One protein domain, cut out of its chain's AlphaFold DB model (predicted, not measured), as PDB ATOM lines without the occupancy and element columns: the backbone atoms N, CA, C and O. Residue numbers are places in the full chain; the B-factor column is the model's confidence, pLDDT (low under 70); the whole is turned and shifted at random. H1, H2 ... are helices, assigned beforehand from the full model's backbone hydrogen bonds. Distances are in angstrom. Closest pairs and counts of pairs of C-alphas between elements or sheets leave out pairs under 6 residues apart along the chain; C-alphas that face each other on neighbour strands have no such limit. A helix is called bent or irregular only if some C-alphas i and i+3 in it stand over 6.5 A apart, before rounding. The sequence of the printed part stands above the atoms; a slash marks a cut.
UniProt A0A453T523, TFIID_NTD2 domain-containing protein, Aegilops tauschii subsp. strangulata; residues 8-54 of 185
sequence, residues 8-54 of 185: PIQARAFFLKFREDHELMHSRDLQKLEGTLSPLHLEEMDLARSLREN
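What this domain is: This is residues 8 to 54 of the 185 residues of the protein "TFIID_NTD2 domain-containing protein" of Aegilops tauschii subsp. strangulata (UniProt A0A453T523). Four helices follow one another in an open zigzag: H1 runs out, H2 folds back beside it with a gap between them, and after a loop the two short helices H3 and H4 make a corner at the far end of H2 from Arg 19. Contacts between the helices are few. The printed part has 47 residues with four named helices, H1 to H4 in that order, and no named strand; its class is all helix. The whole is compact, with a radius of gyration of the C-alphas of 10.7 A, and its rounded outline spans 25 by 23 by 16 A.

How they stand to each other: Start at Pro 8, where H1, residues 8 to 18, begins; after Arg 19 comes H2, residues 20 to 34. H1 and H2 are close but not clearly touching: their closest C-alphas, those of Phe 15 and Glu 34, are 7.8 A apart. Their lines stand at a shallow tilt of 28 degrees, and they run opposite ways. Go on past residues 35 to 38 to H3, residues 39 to 44, which is apart from H1 and from H2. After Met 45 comes H4, residues 46 to 53. H3 and H4 only just touch, with 3 pairs of C-alphas within 8 A, and touch only at the corner by their link; the closest C-alphas, those of Leu 42 and Ala 48, are 5.5 A apart. Their lines are only just about perpendicular, at 71 degrees. H4 is close to H2 but not clearly touching it, with 7.5 A between their closest C-alphas, those of Leu 33 and Ala 48; these lines too are only just about perpendicular, at 71 degrees. H1 and H4 are apart. In H1, H3 and H4 every O i to N i+4 pair is within hydrogen-bond range; in H2 it is 7 of 11.

Where its parts are: Find C-alpha 8 at (39.314, -30.289, 36.999); from there H1 runs 15.7 A to C-alpha 18 at (45.990, -25.468, 50.349). H2 measures 12.4 A from C-alpha 20 to C-alpha 34 and is irregular: look at C-alphas 25 and 28, which are 8.8 A apart. H3 covers 9.0 A from C-alpha 39 to C-alpha 44. H4 covers 10.3 A and ends at C-alpha 53, at (48.516, -12.575, 32.110).

The domain as a whole: The two C-alphas farthest apart, those of Leu 24 and Leu 40, are 28.3 A from each other. The printed part has no cut, and its three links, H1 to H2, H2 to H3 and H3 to H4, are tight. The mean pLDDT of the printed part is 88.9, and no printed residue is under 70.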
ATOM      1  N   PRO A   8      40.215 -31.028  36.110       78.75
ATOM      2  CA  PRO A   8      39.314 -30.289  36.999       78.75
ATOM      3  C   PRO A   8      39.212 -30.897  38.406       78.75
ATOM      4  O   PRO A   8      39.143 -30.175  39.399       78.75
ATOM      5  N   ILE A   9      39.251 -32.229  38.513       84.62
ATOM      6  CA  ILE A   9      39.155 -32.938  39.796       84.62
ATOM      7  C   ILE A   9      40.444 -32.747  40.597       84.62
ATOM      8  O   ILE A   9      40.383 -32.461  41.793       84.62
ATOM      9  N   GLN A  10      41.612 -32.849  39.949       89.12
ATOM     10  CA  GLN A  10      42.883 -32.584  40.629       89.12
ATOM     11  C   GLN A  10      43.039 -31.118  41.029       89.12
ATOM     12  O   GLN A  10      43.499 -30.853  42.136       89.12
ATOM     13  N   ALA A  11      42.618 -30.177  40.181       87.69
ATOM     14  CA  ALA A  11      42.649 -28.752  40.500       87.69
ATOM     15  C   ALA A  11      41.783 -28.439  41.728       87.69
ATOM     16  O   ALA A  11      42.236 -27.761  42.649       87.69
ATOM     17  N   ARG A  12      40.573 -29.010  41.796       88.50
ATOM     18  CA  ARG A  12      39.690 -28.857  42.957       88.50
ATOM     19  C   ARG A  12      40.292 -29.460  44.226       88.50
ATOM     20  O   ARG A  12      40.226 -28.839  45.281       88.50
ATOM     21  N   ALA A  13      40.890 -30.647  44.133       91.94
ATOM     22  CA  ALA A  13      41.558 -31.277  45.270       91.94
ATOM     23  C   ALA A  13      42.759 -30.450  45.765       91.94
ATOM     24  O   ALA A  13      42.936 -30.294  46.970       91.94
ATOM     25  N   PHE A  14      43.552 -29.889  44.847       92.00
ATOM     26  CA  PHE A  14      44.659 -28.991  45.173       92.00
ATOM     27  C   PHE A  14      44.161 -27.720  45.872       92.00
ATOM     28  O   PHE A  14      44.654 -27.382  46.945       92.00
ATOM     29  N   PHE A  15      43.138 -27.067  45.314       91.81
ATOM     30  CA  PHE A  15      42.553 -25.857  45.890       91.81
ATOM     31  C   PHE A  15      42.058 -26.090  47.323       91.81
ATOM     32  O   PHE A  15      42.437 -25.359  48.232       91.81
ATOM     33  N   LEU A  16      41.274 -27.147  47.550       92.69
ATOM     34  CA  LEU A  16      40.741 -27.455  48.880       92.69
ATOM     35  C   LEU A  16      41.833 -27.796  49.900       92.69
ATOM     36  O   LEU A  16      41.660 -27.504  51.077       92.69
ATOM     37  N   LYS A  17      42.945 -28.394  49.459       95.56
ATOM     38  CA  LYS A  17      44.043 -28.787  50.347       95.56
ATOM     39  C   LYS A  17      44.861 -27.600  50.861       95.56
ATOM     40  O   LYS A  17      45.329 -27.665  51.988       95.56
ATOM     41  N   PHE A  18      45.061 -26.567  50.042       95.00
ATOM     42  CA  PHE A  18      45.990 -25.468  50.349       95.00
ATOM     43  C   PHE A  18      45.307 -24.111  50.575       95.00
ATOM     44  O   PHE A  18      45.976 -23.154  50.945       95.00
ATOM     45  N   ARG A  19      43.985 -23.988  50.368       93.81
ATOM     46  CA  ARG A  19      43.276 -22.702  50.539       93.81
ATOM     47  C   ARG A  19      43.366 -22.129  51.954       93.81
ATOM     48  O   ARG A  19      43.405 -20.914  52.103       93.81
ATOM     49  N   GLU A  20      43.385 -22.988  52.972       94.94
ATOM     50  CA  GLU A  20      43.330 -22.572  54.377       94.94
ATOM     51  C   GLU A  20      44.556 -21.733  54.766       94.94
ATOM     52  O   GLU A  20      44.405 -20.703  55.422       94.94
ATOM     53  N   ASP A  21      45.734 -22.084  54.237       94.31
ATOM     54  CA  ASP A  21      47.003 -21.378  54.472       94.31
ATOM     55  C   ASP A  21      46.977 -19.912  53.995       94.31
ATOM     56  O   ASP A  21      47.794 -19.093  54.420       94.31
ATOM     57  N   HIS A  22      46.034 -19.560  53.117       92.88
ATOM     58  CA  HIS A  22      45.924 -18.241  52.495       92.88
ATOM     59  C   HIS A  22      44.638 -17.485  52.869       92.88
ATOM     60  O   HIS A  22      44.470 -16.334  52.458       92.88
ATOM     61  N   GLU A  23      43.736 -18.089  53.649       91.81
ATOM     62  CA  GLU A  23      42.405 -17.535  53.944       91.81
ATOM     63  C   GLU A  23      42.493 -16.187  54.683       91.81
ATOM     64  O   GLU A  23      41.759 -15.256  54.354       91.81
ATOM     65  N   LEU A  24      43.450 -16.037  55.609       91.06
ATOM     66  CA  LEU A  24      43.619 -14.813  56.406       91.06
ATOM     67  C   LEU A  24      43.939 -13.584  55.541       91.06
ATOM     68  O   LEU A  24      43.384 -12.514  55.774       91.06
ATOM     69  N   MET A  25      44.793 -13.744  54.525       90.19
ATOM     70  CA  MET A  25      45.249 -12.635  53.676       90.19
ATOM     71  C   MET A  25      44.400 -12.462  52.406       90.19
ATOM     72  O   MET A  25      44.300 -11.355  51.882       90.19
ATOM     73  N   HIS A  26      43.788 -13.539  51.894       92.81
ATOM     74  CA  HIS A  26      43.209 -13.571  50.543       92.81
ATOM     75  C   HIS A  26      41.798 -14.187  50.450       92.81
ATOM     76  O   HIS A  26      41.373 -14.570  49.358       92.81
ATOM     77  N   SER A  27      41.032 -14.248  51.549       93.06
ATOM     78  CA  SER A  27      39.671 -14.833  51.601       93.06
ATOM     79  C   SER A  27      38.754 -14.443  50.430       93.06
ATOM     80  O   SER A  27      38.161 -15.304  49.780       93.06
ATOM     81  N   ARG A  28      38.662 -13.148  50.097       92.56
ATOM     82  CA  ARG A  28      37.793 -12.656  49.008       92.56
ATOM     83  C   ARG A  28      38.172 -13.232  47.644       92.56
ATOM     84  O   ARG A  28      37.295 -13.523  46.830       92.56
ATOM     85  N   ASP A  29      39.463 -13.351  47.371       91.69
ATOM     86  CA  ASP A  29      39.947 -13.824  46.078       91.69
ATOM     87  C   ASP A  29      39.846 -15.352  45.997       91.69
ATOM     88  O   ASP A  29      39.436 -15.880  44.964       91.69
ATOM     89  N   LEU A  30      40.066 -16.057  47.114       92.81
ATOM     90  CA  LEU A  30      39.801 -17.493  47.230       92.81
ATOM     91  C   LEU A  30      38.324 -17.828  46.977       92.81
ATOM     92  O   LEU A  30      38.036 -18.740  46.207       92.81
ATOM     93  N   GLN A  31      37.385 -17.058  47.537       91.25
ATOM     94  CA  GLN A  31      35.949 -17.249  47.283       91.25
ATOM     95  C   GLN A  31      35.588 -17.099  45.798       91.25
ATOM     96  O   GLN A  31      34.760 -17.848  45.283       91.25
ATOM     97  N   LYS A  32      36.223 -16.162  45.083       90.12
ATOM     98  CA  LYS A  32      36.026 -16.003  43.632       90.12
ATOM     99  C   LYS A  32      36.601 -17.187  42.851       90.12
ATOM    100  O   LYS A  32      35.955 -17.687  41.934       90.12
ATOM    101  N   LEU A  33      37.794 -17.652  43.224       89.56
ATOM    102  CA  LEU A  33      38.466 -18.781  42.576       89.56
ATOM    103  C   LEU A  33      37.721 -20.110  42.790       89.56
ATOM    104  O   LEU A  33      37.724 -20.952  41.894       89.56
ATOM    105  N   GLU A  34      37.022 -20.286  43.913       88.75
ATOM    106  CA  GLU A  34      36.245 -21.500  44.205       88.75
ATOM    107  C   GLU A  34      35.148 -21.787  43.158       88.75
ATOM    108  O   GLU A  34      34.854 -22.949  42.869       88.75
ATOM    109  N   GLY A  35      34.590 -20.750  42.521       80.81
ATOM    110  CA  GLY A  35      33.600 -20.895  41.446       80.81
ATOM    111  C   GLY A  35      34.170 -21.352  40.092       80.81
ATOM    112  O   GLY A  35      33.410 -21.671  39.171       80.81
ATOM    113  N   THR A  36      35.498 -21.410  39.935       81.00
ATOM    114  CA  THR A  36      36.141 -21.723  38.647       81.00
ATOM    115  C   THR A  36      36.387 -23.219  38.459       81.00
ATOM    116  O   THR A  36      37.437 -23.763  38.782       81.00
ATOM    117  N   LEU A  37      35.387 -23.911  37.912       73.62
ATOM    118  CA  LEU A  37      35.434 -25.363  37.681       73.62
ATOM    119  C   LEU A  37      35.717 -25.752  36.220       73.62
ATOM    120  O   LEU A  37      35.996 -26.920  35.947       73.62
ATOM    121  N   SER A  38      35.636 -24.804  35.279       81.00
ATOM    122  CA  SER A  38      35.810 -25.051  33.844       81.00
ATOM    123  C   SER A  38      36.856 -24.111  33.225       81.00
ATOM    124  O   SER A  38      37.015 -22.983  33.697       81.00
ATOM    125  N   PRO A  39      37.552 -24.530  32.149       80.50
ATOM    126  CA  PRO A  39      38.466 -23.654  31.413       80.50
ATOM    127  C   PRO A  39      37.794 -22.379  30.887       80.50
ATOM    128  O   PRO A  39      38.406 -21.320  30.931       80.50
ATOM    129  N   LEU A  40      36.524 -22.463  30.475       84.62
ATOM    130  CA  LEU A  40      35.737 -21.304  30.036       84.62
ATOM    131  C   LEU A  40      35.576 -20.275  31.166       84.62
ATOM    132  O   LEU A  40      35.809 -19.090  30.955       84.62
ATOM    133  N   HIS A  41      35.301 -20.721  32.398       83.62
ATOM    134  CA  HIS A  41      35.199 -19.810  33.548       83.62
ATOM    135  C   HIS A  41      36.527 -19.100  33.857       83.62
ATOM    136  O   HIS A  41      36.520 -17.986  34.376       83.62
ATOM    137  N   LEU A  42      37.671 -19.723  33.548       82.75
ATOM    138  CA  LEU A  42      38.983 -19.090  33.722       82.75
ATOM    139  C   LEU A  42      39.252 -17.992  32.687       82.75
ATOM    140  O   LEU A  42      40.061 -17.106  32.958       82.75
ATOM    141  N   GLU A  43      38.624 -18.061  31.514       85.25
ATOM    142  CA  GLU A  43      38.734 -17.034  30.474       85.25
ATOM    143  C   GLU A  43      37.779 -15.868  30.727       85.25
ATOM    144  O   GLU A  43      38.148 -14.715  30.505       85.25
ATOM    145  N   GLU A  44      36.578 -16.150  31.235       87.25
ATOM    146  CA  GLU A  44      35.565 -15.140  31.552       87.25
ATOM    147  C   GLU A  44      35.905 -14.347  32.817       87.25
ATOM    148  O   GLU A  44      35.688 -13.136  32.862       87.25
ATOM    149  N   MET A  45      36.461 -15.001  33.841       89.50
ATOM    150  CA  MET A  45      36.714 -14.346  35.119       89.50
ATOM    151  C   MET A  45      37.935 -13.421  35.058       89.50
ATOM    152  O   MET A  45      39.077 -13.873  34.949       89.50
ATOM    153  N   ASP A  46      37.702 -12.122  35.257       89.69
ATOM    154  CA  ASP A  46      38.745 -11.091  35.183       89.69
ATOM    155  C   ASP A  46      39.909 -11.327  36.152       89.69
ATOM    156  O   ASP A  46      41.066 -11.104  35.797       89.69
ATOM    157  N   LEU A  47      39.629 -11.830  37.361       90.06
ATOM    158  CA  LEU A  47      40.678 -12.168  38.325       90.06
ATOM    159  C   LEU A  47      41.591 -13.274  37.780       90.06
ATOM    160  O   LEU A  47      42.802 -13.090  37.753       90.06
ATOM    161  N   ALA A  48      41.039 -14.398  37.307       89.19
ATOM    162  CA  ALA A  48      41.851 -15.494  36.771       89.19
ATOM    163  C   ALA A  48      42.650 -15.064  35.539       89.19
ATOM    164  O   ALA A  48      43.814 -15.442  35.409       89.19
ATOM    165  N   ARG A  49      42.051 -14.241  34.670       90.25
ATOM    166  CA  ARG A  49      42.744 -13.664  33.517       90.25
ATOM    167  C   ARG A  49      43.929 -12.806  33.963       90.25
ATOM    168  O   ARG A  49      45.054 -13.070  33.552       90.25
ATOM    169  N   SER A  50      43.706 -11.878  34.894       90.62
ATOM    170  CA  SER A  50      44.756 -11.015  35.446       90.62
ATOM    171  C   SER A  50      45.890 -11.808  36.106       90.62
ATOM    172  O   SER A  50      47.059 -11.515  35.856       90.62
ATOM    173  N   LEU A  51      45.576 -12.849  36.890       89.25
ATOM    174  CA  LEU A  51      46.586 -13.712  37.520       89.25
ATOM    175  C   LEU A  51      47.410 -14.509  36.486       89.25
ATOM    176  O   LEU A  51      48.566 -14.836  36.743       89.25
ATOM    177  N   ARG A  52      46.825 -14.855  35.330       88.12
ATOM    178  CA  ARG A  52      47.511 -15.595  34.257       88.12
ATOM    179  C   ARG A  52      48.346 -14.681  33.367       88.12
ATOM    180  O   ARG A  52      49.432 -15.076  32.958       88.12
ATOM    181  N   GLU A  53      47.854 -13.493  33.043       89.81
ATOM    182  CA  GLU A  53      48.516 -12.575  32.110       89.81
ATOM    183  C   GLU A  53      49.656 -11.784  32.763       89.81
ATOM    184  O   GLU A  53      50.635 -11.451  32.095       89.81
ATOM    185  N   ASN A  54      49.569 -11.524  34.069       90.06
ATOM    186  CA  ASN A  54      50.565 -10.738  34.785       90.06
ATOM    187  C   ASN A  54      51.636 -11.604  35.453       90.06
ATOM    188  O   ASN A  54      51.364 -12.685  35.974       90.06
TER     189      ASN A  54